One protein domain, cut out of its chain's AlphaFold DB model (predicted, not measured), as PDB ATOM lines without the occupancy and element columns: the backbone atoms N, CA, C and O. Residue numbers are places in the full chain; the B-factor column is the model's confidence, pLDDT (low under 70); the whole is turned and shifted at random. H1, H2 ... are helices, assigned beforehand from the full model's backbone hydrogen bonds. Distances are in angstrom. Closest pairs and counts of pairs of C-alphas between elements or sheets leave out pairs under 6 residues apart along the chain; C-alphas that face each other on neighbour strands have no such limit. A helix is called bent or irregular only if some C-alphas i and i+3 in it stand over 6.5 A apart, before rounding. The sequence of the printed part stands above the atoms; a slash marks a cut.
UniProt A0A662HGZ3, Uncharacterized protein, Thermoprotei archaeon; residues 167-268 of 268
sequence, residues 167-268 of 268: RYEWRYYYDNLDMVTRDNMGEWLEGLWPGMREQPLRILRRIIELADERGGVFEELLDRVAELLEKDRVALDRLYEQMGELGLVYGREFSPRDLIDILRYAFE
ATOM      1  N   ARG A 167     -14.867 -17.861  69.693       48.38
ATOM      2  CA  ARG A 167     -16.171 -17.748  70.366       48.38
ATOM      3  C   ARG A 167     -16.320 -18.457  71.707       48.38
ATOM      4  O   ARG A 167     -17.211 -18.099  72.468       48.38
ATOM      5  N   TYR A 168     -15.537 -19.501  71.974       50.84
ATOM      6  CA  TYR A 168     -15.568 -20.177  73.277       50.84
ATOM      7  C   TYR A 168     -14.560 -19.603  74.271       50.84
ATOM      8  O   TYR A 168     -14.767 -19.778  75.468       50.84
ATOM      9  N   GLU A 169     -13.495 -18.952  73.796       60.97
ATOM     10  CA  GLU A 169     -12.468 -18.385  74.669       60.97
ATOM     11  C   GLU A 169     -12.946 -17.055  75.238       60.97
ATOM     12  O   GLU A 169     -13.099 -16.971  76.447       60.97
ATOM     13  N   TRP A 170     -13.344 -16.080  74.416       71.69
ATOM     14  CA  TRP A 170     -13.769 -14.774  74.946       71.69
ATOM     15  C   TRP A 170     -15.045 -14.840  75.792       71.69
ATOM     16  O   TRP A 170     -15.199 -14.090  76.749       71.69
ATOM     17  N   ARG A 171     -15.953 -15.775  75.479       72.00
ATOM     18  CA  ARG A 171     -17.206 -15.950  76.228       72.00
ATOM     19  C   ARG A 171     -16.955 -16.422  77.659       72.00
ATOM     20  O   ARG A 171     -17.705 -16.057  78.548       72.00
ATOM     21  N   TYR A 172     -15.879 -17.181  77.881       69.81
ATOM     22  CA  TYR A 172     -15.428 -17.510  79.231       69.81
ATOM     23  C   TYR A 172     -15.009 -16.250  79.989       69.81
ATOM     24  O   TYR A 172     -15.464 -16.063  81.109       69.81
ATOM     25  N   TYR A 173     -14.202 -15.378  79.380       73.50
ATOM     26  CA  TYR A 173     -13.797 -14.131  80.026       73.50
ATOM     27  C   TYR A 173     -15.030 -13.277  80.350       73.50
ATOM     28  O   TYR A 173     -15.215 -12.914  81.506       73.50
ATOM     29  N   TYR A 174     -15.944 -13.097  79.390       74.62
ATOM     30  CA  TYR A 174     -17.203 -12.365  79.577       74.62
ATOM     31  C   TYR A 174     -18.083 -12.926  80.708       74.62
ATOM     32  O   TYR A 174     -18.546 -12.171  81.557       74.62
ATOM     33  N   ASP A 175     -18.289 -14.245  80.758       74.75
ATOM     34  CA  ASP A 175     -19.131 -14.880  81.780       74.75
ATOM     35  C   ASP A 175     -18.480 -14.873  83.186       74.75
ATOM     36  O   ASP A 175     -19.151 -15.221  84.152       74.75
ATOM     37  N   ASN A 176     -17.191 -14.515  83.309       71.19
ATOM     38  CA  ASN A 176     -16.422 -14.496  84.569       71.19
ATOM     39  C   ASN A 176     -15.797 -13.111  84.834       71.19
ATOM     40  O   ASN A 176     -14.701 -13.002  85.388       71.19
ATOM     41  N   LEU A 177     -16.473 -12.047  84.393       71.88
ATOM     42  CA  LEU A 177     -16.087 -10.653  84.645       71.88
ATOM     43  C   LEU A 177     -15.958 -10.326  86.146       71.88
ATOM     44  O   LEU A 177     -15.170  -9.477  86.543       71.88
ATOM     45  N   ASP A 178     -16.702 -11.030  86.992       69.06
ATOM     46  CA  ASP A 178     -16.700 -10.899  88.449       69.06
ATOM     47  C   ASP A 178     -15.424 -11.437  89.124       69.06
ATOM     48  O   ASP A 178     -15.200 -11.171  90.309       69.06
ATOM     49  N   MET A 179     -14.600 -12.185  88.382       72.75
ATOM     50  CA  MET A 179     -13.318 -12.737  88.832       72.75
ATOM     51  C   MET A 179     -12.116 -11.843  88.484       72.75
ATOM     52  O   MET A 179     -10.971 -12.221  88.760       72.75
ATOM     53  N   VAL A 180     -12.355 -10.689  87.853       74.00
ATOM     54  CA  VAL A 180     -11.300  -9.739  87.487       74.00
ATOM     55  C   VAL A 180     -10.750  -9.072  88.745       74.00
ATOM     56  O   VAL A 180     -11.488  -8.551  89.578       74.00
ATOM     57  N   THR A 181      -9.429  -9.103  88.874       76.25
ATOM     58  CA  THR A 181      -8.659  -8.403  89.900       76.25
ATOM     59  C   THR A 181      -7.608  -7.536  89.221       76.25
ATOM     60  O   THR A 181      -7.257  -7.763  88.062       76.25
ATOM     61  N   ARG A 182      -7.043  -6.572  89.956       73.06
ATOM     62  CA  ARG A 182      -5.958  -5.719  89.445       73.06
ATOM     63  C   ARG A 182      -4.786  -6.537  88.882       73.06
ATOM     64  O   ARG A 182      -4.256  -6.208  87.827       73.06
ATOM     65  N   ASP A 183      -4.456  -7.652  89.535       72.62
ATOM     66  CA  ASP A 183      -3.320  -8.513  89.179       72.62
ATOM     67  C   ASP A 183      -3.544  -9.363  87.916       72.62
ATOM     68  O   ASP A 183      -2.577  -9.769  87.275       72.62
ATOM     69  N   ASN A 184      -4.798  -9.668  87.553       78.12
ATOM     70  CA  ASN A 184      -5.121 -10.536  86.409       78.12
ATOM     71  C   ASN A 184      -5.787  -9.798  85.234       78.12
ATOM     72  O   ASN A 184      -6.052 -10.404  84.194       78.12
ATOM     73  N   MET A 185      -6.023  -8.493  85.385       78.88
ATOM     74  CA  MET A 185      -6.765  -7.655  84.446       78.88
ATOM     75  C   MET A 185      -6.199  -7.693  83.020       78.88
ATOM     76  O   MET A 185      -6.957  -7.804  82.059       78.88
ATOM     77  N   GLY A 186      -4.870  -7.648  82.873       75.38
ATOM     78  CA  GLY A 186      -4.210  -7.689  81.563       75.38
ATOM     79  C   GLY A 186      -4.465  -8.998  80.806       75.38
ATOM     80  O   GLY A 186      -4.950  -8.970  79.677       75.38
ATOM     81  N   GLU A 187      -4.212 -10.143  81.449       78.62
ATOM     82  CA  GLU A 187      -4.456 -11.474  80.861       78.62
ATOM     83  C   GLU A 187      -5.947 -11.684  80.557       78.62
ATOM     84  O   GLU A 187      -6.324 -12.301  79.556       78.62
ATOM     85  N   TRP A 188      -6.814 -11.149  81.418       83.00
ATOM     86  CA  TRP A 188      -8.254 -11.232  81.235       83.00
ATOM     87  C   TRP A 188      -8.726 -10.431  80.009       83.00
ATOM     88  O   TRP A 188      -9.480 -10.958  79.186       83.00
ATOM     89  N   LEU A 189      -8.231  -9.201  79.832       79.94
ATOM     90  CA  LEU A 189      -8.536  -8.365  78.669       79.94
ATOM     91  C   LEU A 189      -8.059  -8.992  77.360       79.94
ATOM     92  O   LEU A 189      -8.814  -9.008  76.391       79.94
ATOM     93  N   GLU A 190      -6.852  -9.559  77.330       80.38
ATOM     94  CA  GLU A 190      -6.333 -10.257  76.146       80.38
ATOM     95  C   GLU A 190      -7.238 -11.421  75.726       80.38
ATOM     96  O   GLU A 190      -7.511 -11.623  74.538       80.38
ATOM     97  N   GLY A 191      -7.759 -12.163  76.703       79.06
ATOM     98  CA  GLY A 191      -8.693 -13.255  76.474       79.06
ATOM     99  C   GLY A 191     -10.086 -12.811  76.019       79.06
ATOM    100  O   GLY A 191     -10.730 -13.497  75.217       79.06
ATOM    101  N   LEU A 192     -10.551 -11.658  76.505       81.88
ATOM    102  CA  LEU A 192     -11.829 -11.057  76.123       81.88
ATOM    103  C   LEU A 192     -11.768 -10.362  74.754       81.88
ATOM    104  O   LEU A 192     -12.782 -10.297  74.054       81.88
ATOM    105  N   TRP A 193     -10.595  -9.870  74.347       82.88
ATOM    106  CA  TRP A 193     -10.419  -8.998  73.178       82.88
ATOM    107  C   TRP A 193     -11.013  -9.536  71.863       82.88
ATOM    108  O   TRP A 193     -11.677  -8.783  71.145       82.88
ATOM    109  N   PRO A 194     -10.896 -10.839  71.532       80.75
ATOM    110  CA  PRO A 194     -11.558 -11.392  70.350       80.75
ATOM    111  C   PRO A 194     -13.087 -11.231  70.376       80.75
ATOM    112  O   PRO A 194     -13.710 -11.066  69.330       80.75
ATOM    113  N   GLY A 195     -13.687 -11.266  71.567       77.69
ATOM    114  CA  GLY A 195     -15.111 -11.022  71.782       77.69
ATOM    115  C   GLY A 195     -15.488  -9.563  71.634       77.69
ATOM    116  O   GLY A 195     -16.514  -9.277  71.024       77.69
ATOM    117  N   MET A 196     -14.637  -8.653  72.115       78.38
ATOM    118  CA  MET A 196     -14.816  -7.207  71.937       78.38
ATOM    119  C   MET A 196     -14.912  -6.826  70.458       78.38
ATOM    120  O   MET A 196     -15.764  -6.033  70.089       78.38
ATOM    121  N   ARG A 197     -14.146  -7.471  69.570       77.88
ATOM    122  CA  ARG A 197     -14.289  -7.264  68.115       77.88
ATOM    123  C   ARG A 197     -15.611  -7.790  67.544       77.88
ATOM    124  O   ARG A 197     -16.087  -7.295  66.524       77.88
ATOM    125  N   GLU A 198     -16.196  -8.829  68.145       78.25
ATOM    126  CA  GLU A 198     -17.460  -9.423  67.687       78.25
ATOM    127  C   GLU A 198     -18.694  -8.686  68.240       78.25
ATOM    128  O   GLU A 198     -19.662  -8.510  67.501       78.25
ATOM    129  N   GLN A 199     -18.689  -8.303  69.521       79.88
ATOM    130  CA  GLN A 199     -19.837  -7.741  70.251       79.88
ATOM    131  C   GLN A 199     -19.400  -6.656  71.265       79.88
ATOM    132  O   GLN A 199     -19.609  -6.844  72.467       79.88
ATOM    133  N   PRO A 200     -18.806  -5.535  70.813       79.25
ATOM    134  CA  PRO A 200     -18.178  -4.552  71.703       79.25
ATOM    135  C   PRO A 200     -19.175  -3.935  72.689       79.25
ATOM    136  O   PRO A 200     -18.926  -3.948  73.893       79.25
ATOM    137  N   LEU A 201     -20.347  -3.501  72.213       76.44
ATOM    138  CA  LEU A 201     -21.359  -2.849  73.048       76.44
ATOM    139  C   LEU A 201     -21.855  -3.743  74.196       76.44
ATOM    140  O   LEU A 201     -21.969  -3.317  75.342       76.44
ATOM    141  N   ARG A 202     -22.132  -5.016  73.895       81.06
ATOM    142  CA  ARG A 202     -22.625  -5.986  74.884       81.06
ATOM    143  C   ARG A 202     -21.607  -6.234  75.996       81.06
ATOM    144  O   ARG A 202     -21.989  -6.468  77.142       81.06
ATOM    145  N   ILE A 203     -20.332  -6.271  75.629       81.56
ATOM    146  CA  ILE A 203     -19.245  -6.537  76.563       81.56
ATOM    147  C   ILE A 203     -18.970  -5.302  77.422       81.56
ATOM    148  O   ILE A 203     -18.926  -5.434  78.642       81.56
ATOM    149  N   LEU A 204     -18.902  -4.117  76.809       80.50
ATOM    150  CA  LEU A 204     -18.751  -2.837  77.508       80.50
ATOM    151  C   LEU A 204     -19.862  -2.582  78.519       80.50
ATOM    152  O   LEU A 204     -19.567  -2.283  79.668       80.50
ATOM    153  N   ARG A 205     -21.125  -2.794  78.130       81.12
ATOM    154  CA  ARG A 205     -22.262  -2.669  79.049       81.12
ATOM    155  C   ARG A 205     -22.061  -3.501  80.316       81.12
ATOM    156  O   ARG A 205     -22.284  -3.016  81.415       81.12
ATOM    157  N   ARG A 206     -21.613  -4.751  80.170       80.75
ATOM    158  CA  ARG A 206     -21.412  -5.635  81.325       80.75
ATOM    159  C   ARG A 206     -20.228  -5.210  82.196       80.75
ATOM    160  O   ARG A 206     -20.275  -5.421  83.401       80.75
ATOM    161  N   ILE A 207     -19.177  -4.655  81.592       80.25
ATOM    162  CA  ILE A 207     -18.041  -4.081  82.327       80.25
ATOM    163  C   ILE A 207     -18.514  -2.888  83.165       80.25
ATOM    164  O   ILE A 207     -18.179  -2.824  84.342       80.25
ATOM    165  N   ILE A 208     -19.318  -1.999  82.575       77.81
ATOM    166  CA  ILE A 208     -19.885  -0.812  83.229       77.81
ATOM    167  C   ILE A 208     -20.792  -1.201  84.404       77.81
ATOM    168  O   ILE A 208     -20.533  -0.774  85.521       77.81
ATOM    169  N   GLU A 209     -21.766  -2.097  84.191       77.75
ATOM    170  CA  GLU A 209     -22.665  -2.579  85.259       77.75
ATOM    171  C   GLU A 209     -21.887  -3.091  86.486       77.75
ATOM    172  O   GLU A 209     -22.263  -2.859  87.630       77.75
ATOM    173  N   LEU A 210     -20.771  -3.788  86.256       70.75
ATOM    174  CA  LEU A 210     -19.936  -4.324  87.330       70.75
ATOM    175  C   LEU A 210     -19.022  -3.279  87.972       70.75
ATOM    176  O   LEU A 210     -18.650  -3.445  89.137       70.75
ATOM    177  N   ALA A 211     -18.659  -2.231  87.232       72.69
ATOM    178  CA  ALA A 211     -17.902  -1.108  87.758       72.69
ATOM    179  C   ALA A 211     -18.701  -0.370  88.830       72.69
ATOM    180  O   ALA A 211     -18.189  -0.142  89.930       72.69
ATOM    181  N   ASP A 212     -19.974  -0.102  88.545       70.25
ATOM    182  CA  ASP A 212     -20.868   0.598  89.463       70.25
ATOM    183  C   ASP A 212     -21.213  -0.267  90.694       70.25
ATOM    184  O   ASP A 212     -21.347   0.248  91.803       70.25
ATOM    185  N   GLU A 213     -21.249  -1.600  90.552       72.25
ATOM    186  CA  GLU A 213     -21.444  -2.533  91.675       72.25
ATOM    187  C   GLU A 213     -20.223  -2.657  92.616       72.25
ATOM    188  O   GLU A 213     -20.390  -3.040  93.780       72.25
ATOM    189  N   ARG A 214     -18.987  -2.419  92.138       66.12
ATOM    190  CA  ARG A 214     -17.751  -2.823  92.855       66.12
ATOM    191  C   ARG A 214     -16.679  -1.742  93.047       66.12
ATOM    192  O   ARG A 214     -15.720  -1.992  93.782       66.12
ATOM    193  N   GLY A 215     -16.825  -0.553  92.465       65.38
ATOM    194  CA  GLY A 215     -15.925   0.586  92.687       65.38
ATOM    195  C   GLY A 215     -14.526   0.465  92.047       65.38
ATOM    196  O   GLY A 215     -14.289  -0.326  91.136       65.38
ATOM    197  N   GLY A 216     -13.579   1.281  92.537       61.62
ATOM    198  CA  GLY A 216     -12.393   1.802  91.822       61.62
ATOM    199  C   GLY A 216     -11.408   0.855  91.108       61.62
ATOM    200  O   GLY A 216     -10.594   1.345  90.334       61.62
ATOM    201  N   VAL A 217     -11.472  -0.472  91.278       61.75
ATOM    202  CA  VAL A 217     -10.691  -1.424  90.445       61.75
ATOM    203  C   VAL A 217     -11.182  -1.417  88.992       61.75
ATOM    204  O   VAL A 217     -10.415  -1.674  88.069       61.75
ATOM    205  N   PHE A 218     -12.460  -1.113  88.782       72.19
ATOM    206  CA  PHE A 218     -13.074  -1.149  87.462       72.19
ATOM    207  C   PHE A 218     -12.926   0.155  86.666       72.19
ATOM    208  O   PHE A 218     -13.013   0.108  85.444       72.19
ATOM    209  N   GLU A 219     -12.611   1.284  87.307       72.94
ATOM    210  CA  GLU A 219     -12.223   2.509  86.588       72.94
ATOM    211  C   GLU A 219     -10.908   2.284  85.818       72.94
ATOM    212  O   GLU A 219     -10.824   2.571  84.628       72.94
ATOM    213  N   GLU A 220      -9.915   1.624  86.431       77.81
ATOM    214  CA  GLU A 220      -8.671   1.236  85.736       77.81
ATOM    215  C   GLU A 220      -8.920   0.267  84.565       77.81
ATOM    216  O   GLU A 220      -8.198   0.283  83.563       77.81
ATOM    217  N   LEU A 221      -9.952  -0.579  84.668       78.62
ATOM    218  CA  LEU A 221     -10.367  -1.478  83.592       78.62
ATOM    219  C   LEU A 221     -10.987  -0.701  82.425       78.62
ATOM    220  O   LEU A 221     -10.662  -0.994  81.273       78.62
ATOM    221  N   LEU A 222     -11.852   0.277  82.705       80.81
ATOM    222  CA  LEU A 222     -12.453   1.142  81.686       80.81
ATOM    223  C   LEU A 222     -11.382   1.949  80.945       80.81
ATOM    224  O   LEU A 222     -11.384   1.968  79.713       80.81
ATOM    225  N   ASP A 223     -10.411   2.501  81.671       82.88
ATOM    226  CA  ASP A 223      -9.258   3.206  81.102       82.88
ATOM    227  C   ASP A 223      -8.483   2.310  80.141       82.88
ATOM    228  O   ASP A 223      -8.190   2.680  79.001       82.88
ATOM    229  N   ARG A 224      -8.207   1.076  80.569       81.12
ATOM    230  CA  ARG A 224      -7.467   0.128  79.745       81.12
ATOM    231  C   ARG A 224      -8.255  -0.321  78.517       81.12
ATOM    232  O   ARG A 224      -7.662  -0.557  77.465       81.12
ATOM    233  N   VAL A 225      -9.577  -0.439  78.622       83.19
ATOM    234  CA  VAL A 225     -10.440  -0.736  77.472       83.19
ATOM    235  C   VAL A 225     -10.452   0.431  76.486       83.19
ATOM    236  O   VAL A 225     -10.335   0.181  75.286       83.19
ATOM    237  N   ALA A 226     -10.510   1.678  76.964       84.12
ATOM    238  CA  ALA A 226     -10.415   2.869  76.120       84.12
ATOM    239  C   ALA A 226      -9.102   2.885  75.316       84.12
ATOM    240  O   ALA A 226      -9.135   2.987  74.089       84.12
ATOM    241  N   GLU A 227      -7.960   2.663  75.977       84.25
ATOM    242  CA  GLU A 227      -6.645   2.596  75.318       84.25
ATOM    243  C   GLU A 227      -6.568   1.503  74.240       84.25
ATOM    244  O   GLU A 227      -5.887   1.654  73.221       84.25
ATOM    245  N   LEU A 228      -7.207   0.354  74.474       82.44
ATOM    246  CA  LEU A 228      -7.213  -0.740  73.506       82.44
ATOM    247  C   LEU A 228      -8.138  -0.442  72.319       82.44
ATOM    248  O   LEU A 228      -7.798  -0.792  71.189       82.44
ATOM    249  N   LEU A 229      -9.272   0.225  72.555       81.25
ATOM    250  CA  LEU A 229     -10.184   0.669  71.498       81.25
ATOM    251  C   LEU A 229      -9.525   1.711  70.586       81.25
ATOM    252  O   LEU A 229      -9.669   1.616  69.369       81.25
ATOM    253  N   GLU A 230      -8.732   2.635  71.135       83.06
ATOM    254  CA  GLU A 230      -7.941   3.585  70.333       83.06
ATOM    255  C   GLU A 230      -6.972   2.879  69.374       83.06
ATOM    256  O   GLU A 230      -6.763   3.317  68.240       83.06
ATOM    257  N   LYS A 231      -6.390   1.757  69.813       82.94
ATOM    258  CA  LYS A 231      -5.430   0.968  69.026       82.94
ATOM    259  C   LYS A 231      -6.099   0.036  68.013       82.94
ATOM    260  O   LYS A 231      -5.425  -0.450  67.105       82.94
ATOM    261  N   ASP A 232      -7.399  -0.224  68.146       82.31
ATOM    262  CA  ASP A 232      -8.147  -1.185  67.333       82.31
ATOM    263  C   ASP A 232      -9.355  -0.523  66.657       82.31
ATOM    264  O   ASP A 232     -10.512  -0.715  67.045       82.31
ATOM    265  N   ARG A 233      -9.075   0.241  65.590       77.00
ATOM    266  CA  ARG A 233     -10.095   0.998  64.844       77.00
ATOM    267  C   ARG A 233     -11.281   0.153  64.376       77.00
ATOM    268  O   ARG A 233     -12.397   0.643  64.367       77.00
ATOM    269  N   VAL A 234     -11.080  -1.128  64.059       76.88
ATOM    270  CA  VAL A 234     -12.172  -2.010  63.606       76.88
ATOM    271  C   VAL A 234     -13.189  -2.272  64.719       76.88
ATOM    272  O   VAL A 234     -14.392  -2.314  64.461       76.88
ATOM    273  N   ALA A 235     -12.723  -2.479  65.953       76.88
ATOM    274  CA  ALA A 235     -13.614  -2.648  67.100       76.88
ATOM    275  C   ALA A 235     -14.347  -1.340  67.427       76.88
ATOM    276  O   ALA A 235     -15.539  -1.369  67.731       76.88
ATOM    277  N   LEU A 236     -13.637  -0.214  67.316       79.00
ATOM    278  CA  LEU A 236     -14.169   1.122  67.557       79.00
ATOM    279  C   LEU A 236     -15.253   1.509  66.538       79.00
ATOM    280  O   LEU A 236     -16.352   1.874  66.942       79.00
ATOM    281  N   ASP A 237     -15.003   1.345  65.238       80.62
ATOM    282  CA  ASP A 237     -15.968   1.660  64.173       80.62
ATOM    283  C   ASP A 237     -17.255   0.830  64.313       80.62
ATOM    284  O   ASP A 237     -18.365   1.334  64.152       80.62
ATOM    285  N   ARG A 238     -17.125  -0.450  64.687       80.56
ATOM    286  CA  ARG A 238     -18.281  -1.318  64.955       80.56
ATOM    287  C   ARG A 238     -19.060  -0.884  66.198       80.56
ATOM    288  O   ARG A 238     -20.281  -1.011  66.219       80.56
ATOM    289  N   LEU A 239     -18.377  -0.423  67.243       80.31
ATOM    290  CA  LEU A 239     -19.039   0.129  68.424       80.31
ATOM    291  C   LEU A 239     -19.821   1.397  68.058       80.31
ATOM    292  O   LEU A 239     -20.980   1.518  68.448       80.31
ATOM    293  N   TYR A 240     -19.228   2.280  67.253       79.69
ATOM    294  CA  TYR A 240     -19.896   3.464  66.715       79.69
ATOM    295  C   TYR A 240     -21.160   3.123  65.933       79.69
ATOM    296  O   TYR A 240     -22.207   3.714  66.185       79.69
ATOM    297  N   GLU A 241     -21.082   2.152  65.023       80.44
ATOM    298  CA  GLU A 241     -22.233   1.680  64.249       80.44
ATOM    299  C   GLU A 241     -23.358   1.192  65.180       80.44
ATOM    300  O   GLU A 241     -24.493   1.649  65.073       80.44
ATOM    301  N   GLN A 242     -23.026   0.353  66.169       79.81
ATOM    302  CA  GLN A 242     -23.991  -0.170  67.145       79.81
ATOM    303  C   GLN A 242     -24.625   0.922  68.014       79.81
ATOM    304  O   GLN A 242     -25.806   0.839  68.344       79.81
ATOM    305  N   MET A 243     -23.862   1.940  68.413       74.81
ATOM    306  CA  MET A 243     -24.402   3.042  69.210       74.81
ATOM    307  C   MET A 243     -25.223   4.021  68.358       74.81
ATOM    308  O   MET A 243     -26.221   4.556  68.841       74.81
ATOM    309  N   GLY A 244     -24.864   4.204  67.085       75.31
ATOM    310  CA  GLY A 244     -25.663   4.944  66.106       75.31
ATOM    311  C   GLY A 244     -27.021   4.284  65.846       75.31
ATOM    312  O   GLY A 244     -28.039   4.972  65.848       75.31
ATOM    313  N   GLU A 245     -27.068   2.952  65.721       79.25
ATOM    314  CA  GLU A 245     -28.324   2.185  65.612       79.25
ATOM    315  C   GLU A 245     -29.254   2.387  66.822       79.25
ATOM    316  O   GLU A 245     -30.476   2.363  66.680       79.25
ATOM    317  N   LEU A 246     -28.683   2.609  68.010       71.69
ATOM    318  CA  LEU A 246     -29.426   2.890  69.241       71.69
ATOM    319  C   LEU A 246     -29.782   4.374  69.419       71.69
ATOM    320  O   LEU A 246     -30.415   4.730  70.411       71.69
ATOM    321  N   GLY A 247     -29.381   5.244  68.486       71.88
ATOM    322  CA  GLY A 247     -29.597   6.687  68.574       71.88
ATOM    323  C   GLY A 247     -28.785   7.374  69.676       71.88
ATOM    324  O   GLY A 247     -29.119   8.491  70.060       71.88
ATOM    325  N   LEU A 248     -27.734   6.723  70.185       67.31
ATOM    326  CA  LEU A 248     -26.895   7.234  71.278       67.31
ATOM    327  C   LEU A 248     -25.800   8.190  70.790       67.31
ATOM    328  O   LEU A 248     -25.207   8.907  71.590       67.31
ATOM    329  N   VAL A 249     -25.516   8.208  69.485       69.25
ATOM    330  CA  VAL A 249     -24.458   9.039  68.897       69.25
ATOM    331  C   VAL A 249     -24.921   9.581  67.553       69.25
ATOM    332  O   VAL A 249     -25.354   8.818  66.692       69.25
ATOM    333  N   TYR A 250     -24.792  10.895  67.353       54.94
ATOM    334  CA  TYR A 250     -25.070  11.553  66.077       54.94
ATOM    335  C   TYR A 250     -23.930  12.505  65.693       54.94
ATOM    336  O   TYR A 250     -23.692  13.514  66.353       54.94
ATOM    337  N   GLY A 251     -23.255  12.203  64.581       56.88
ATOM    338  CA  GLY A 251     -22.586  13.203  63.737       56.88
ATOM    339  C   GLY A 251     -21.335  13.912  64.272       56.88
ATOM    340  O   GLY A 251     -20.932  14.902  63.665       56.88
ATOM    341  N   ARG A 252     -20.697  13.448  65.353       56.84
ATOM    342  CA  ARG A 252     -19.377  13.944  65.794       56.84
ATOM    343  C   ARG A 252     -18.402  12.794  66.037       56.84
ATOM    344  O   ARG A 252     -18.826  11.701  66.397       56.84
ATOM    345  N   GLU A 253     -17.110  13.056  65.831       61.59
ATOM    346  CA  GLU A 253     -16.033  12.186  66.313       61.59
ATOM    347  C   GLU A 253     -15.963  12.318  67.839       61.59
ATOM    348  O   GLU A 253     -15.785  13.419  68.358       61.59
ATOM    349  N   PHE A 254     -16.141  11.207  68.547       66.69
ATOM    350  CA  PHE A 254     -15.998  11.125  69.998       66.69
ATOM    351  C   PHE A 254     -14.684  10.400  70.343       66.69
ATOM    352  O   PHE A 254     -14.142   9.620  69.550       66.69
ATOM    353  N   SER A 255     -14.115  10.649  71.517       79.12
ATOM    354  CA  SER A 255     -13.037   9.788  72.005       79.12
ATOM    355  C   SER A 255     -13.620   8.457  72.508       79.12
ATOM    356  O   SER A 255     -14.789   8.400  72.904       79.12
ATOM    357  N   PRO A 256     -12.845   7.357  72.539       76.62
ATOM    358  CA  PRO A 256     -13.298   6.114  73.168       76.62
ATOM    359  C   PRO A 256     -13.707   6.281  74.635       76.62
ATOM    360  O   PRO A 256     -14.537   5.517  75.121       76.62
ATOM    361  N   ARG A 257     -13.167   7.296  75.320       78.50
ATOM    362  CA  ARG A 257     -13.559   7.664  76.682       78.50
ATOM    363  C   ARG A 257     -14.948   8.302  76.724       78.50
ATOM    364  O   ARG A 257     -15.792   7.822  77.468       78.50
ATOM    365  N   ASP A 258     -15.218   9.264  75.840       75.44
ATOM    366  CA  ASP A 258     -16.548   9.880  75.718       75.44
ATOM    367  C   ASP A 258     -17.626   8.827  75.410       75.44
ATOM    368  O   ASP A 258     -18.738   8.895  75.925       75.44
ATOM    369  N   LEU A 259     -17.300   7.814  74.597       73.06
ATOM    370  CA  LEU A 259     -18.206   6.695  74.317       73.06
ATOM    371  C   LEU A 259     -18.507   5.856  75.562       73.06
ATOM    372  O   LEU A 259     -19.653   5.459  75.764       73.06
ATOM    373  N   ILE A 260     -17.496   5.570  76.387       75.94
ATOM    374  CA  ILE A 260     -17.687   4.847  77.649       75.94
ATOM    375  C   ILE A 260     -18.569   5.668  78.591       75.94
ATOM    376  O   ILE A 260     -19.503   5.112  79.159       75.94
ATOM    377  N   ASP A 261     -18.337   6.975  78.697       78.12
ATOM    378  CA  ASP A 261     -19.115   7.863  79.564       78.12
ATOM    379  C   ASP A 261     -20.576   7.997  79.096       78.12
ATOM    380  O   ASP A 261     -21.497   7.912  79.909       78.12
ATOM    381  N   ILE A 262     -20.816   8.102  77.781       72.69
ATOM    382  CA  ILE A 262     -22.169   8.061  77.198       72.69
ATOM    383  C   ILE A 262     -22.861   6.737  77.532       72.69
ATOM    384  O   ILE A 262     -24.044   6.733  77.866       72.69
ATOM    385  N   LEU A 263     -22.149   5.609  77.449       69.31
ATOM    386  CA  LEU A 263     -22.709   4.302  77.791       69.31
ATOM    387  C   LEU A 263     -22.991   4.169  79.287       69.31
ATOM    388  O   LEU A 263     -24.019   3.593  79.628       69.31
ATOM    389  N   ARG A 264     -22.138   4.706  80.168       72.81
ATOM    390  CA  ARG A 264     -22.420   4.767  81.611       72.81
ATOM    391  C   ARG A 264     -23.724   5.509  81.863       72.81
ATOM    392  O   ARG A 264     -24.648   4.926  82.410       72.81
ATOM    393  N   TYR A 265     -23.838   6.727  81.340       71.81
ATOM    394  CA  TYR A 265     -25.036   7.546  81.500       71.81
ATOM    395  C   TYR A 265     -26.297   6.912  80.888       71.81
ATOM    396  O   TYR A 265     -27.385   7.035  81.432       71.81
ATOM    397  N   ALA A 266     -26.174   6.220  79.750       62.41
ATOM    398  CA  ALA A 266     -27.308   5.581  79.081       62.41
ATOM    399  C   ALA A 266     -27.799   4.287  79.761       62.41
ATOM    400  O   ALA A 266     -28.858   3.777  79.381       62.41
ATOM    401  N   PHE A 267     -27.024   3.719  80.691       64.00
ATOM    402  CA  PHE A 267     -27.367   2.489  81.410       64.00
ATOM    403  C   PHE A 267     -27.670   2.694  82.905       64.00
ATOM    404  O   PHE A 267     -28.055   1.716  83.550       64.00
ATOM    405  N   GLU A 268     -27.544   3.922  83.419       60.50
ATOM    406  CA  GLU A 268     -28.165   4.383  84.676       60.50
ATOM    407  C   GLU A 268     -29.694   4.511  84.540       60.50
ATOM    408  O   GLU A 268     -30.401   4.147  85.511       60.50
TER     409      GLU A 268
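Overview. This is residues 167 to 268 of the 268 residues of an uncharacterized protein of Thermoprotei archaeon (UniProt A0A662HGZ3). A helical hairpin, H3 and H4, splays open away from its tight link; H5 crosses its open end, H6 packs across both its helices on one side, and H2 lies on the other side with H1 packed on it. The printed part has 102 residues with six named helices, H1 to H6 along the chain, and no named strand. It is all helix, its packing mostly crossed, with few helices side by side. It is compact, with a radius of gyration of the C-alphas of 12.9 A, and spans 38 by 28 by 20 A.

Along the chain. H1, residues 169 to 175, begins at C-alpha 169, (-12.468, -18.385, 74.669). H2, residues 185 to 198, is 20.0 A long and irregular, with C-alphas 191 and 194 7.0 A apart. H3, residues 200 to 214, is 21.2 A long, and H4, residues 217 to 231, 22.2 A. H5 is residues 233 to 245. H6, residues 256 to 267, ends at (-27.367, 2.489, 81.410).

Arrangement. H1 touches H2 about perpendicular, at 77 degrees, closest at the C-alphas of Trp 170 and Leu 192, 4.4 A. Residues 196 to 198 of H2 alone touch H5, with C-alphas of Arg 197 and Ala 235 closest at 4.8 A. In the hairpin, residues 207 to 211 of H3 touch H4, closest at Ala 211 and Phe 218, C-alphas 4.8 A apart, at a shallow tilt of 21 degrees, opposite ways. H5 touches H3 at 84 degrees, about perpendicular, with C-alphas of Pro 200 and Leu 239 closest at 5.8 A. H4 and H5 only just touch, only at the corner, with 3 pairs of C-alphas within 8 A. H6 touches H4 at a steep tilt of 50 degrees, C-alphas of Ala 226 and Pro 256 closest at 5.2 A, and H3, C-alphas of Ile 208 and Arg 264 closest at 6.3 A. Every O i to N i+4 pair is within hydrogen-bond range in H5 and H6; H1 has 2 of 3, H2 7 of 10, H3 and H4 10 of 11 each.

Size, cuts and confidence. The C-alphas farthest apart, of Asp 183 and Gly 251, are 38.6 A apart. The printed part has no cut and no long link. Mean pLDDT of the printed part is 74.5; residues 248 to 254 are among those under 70.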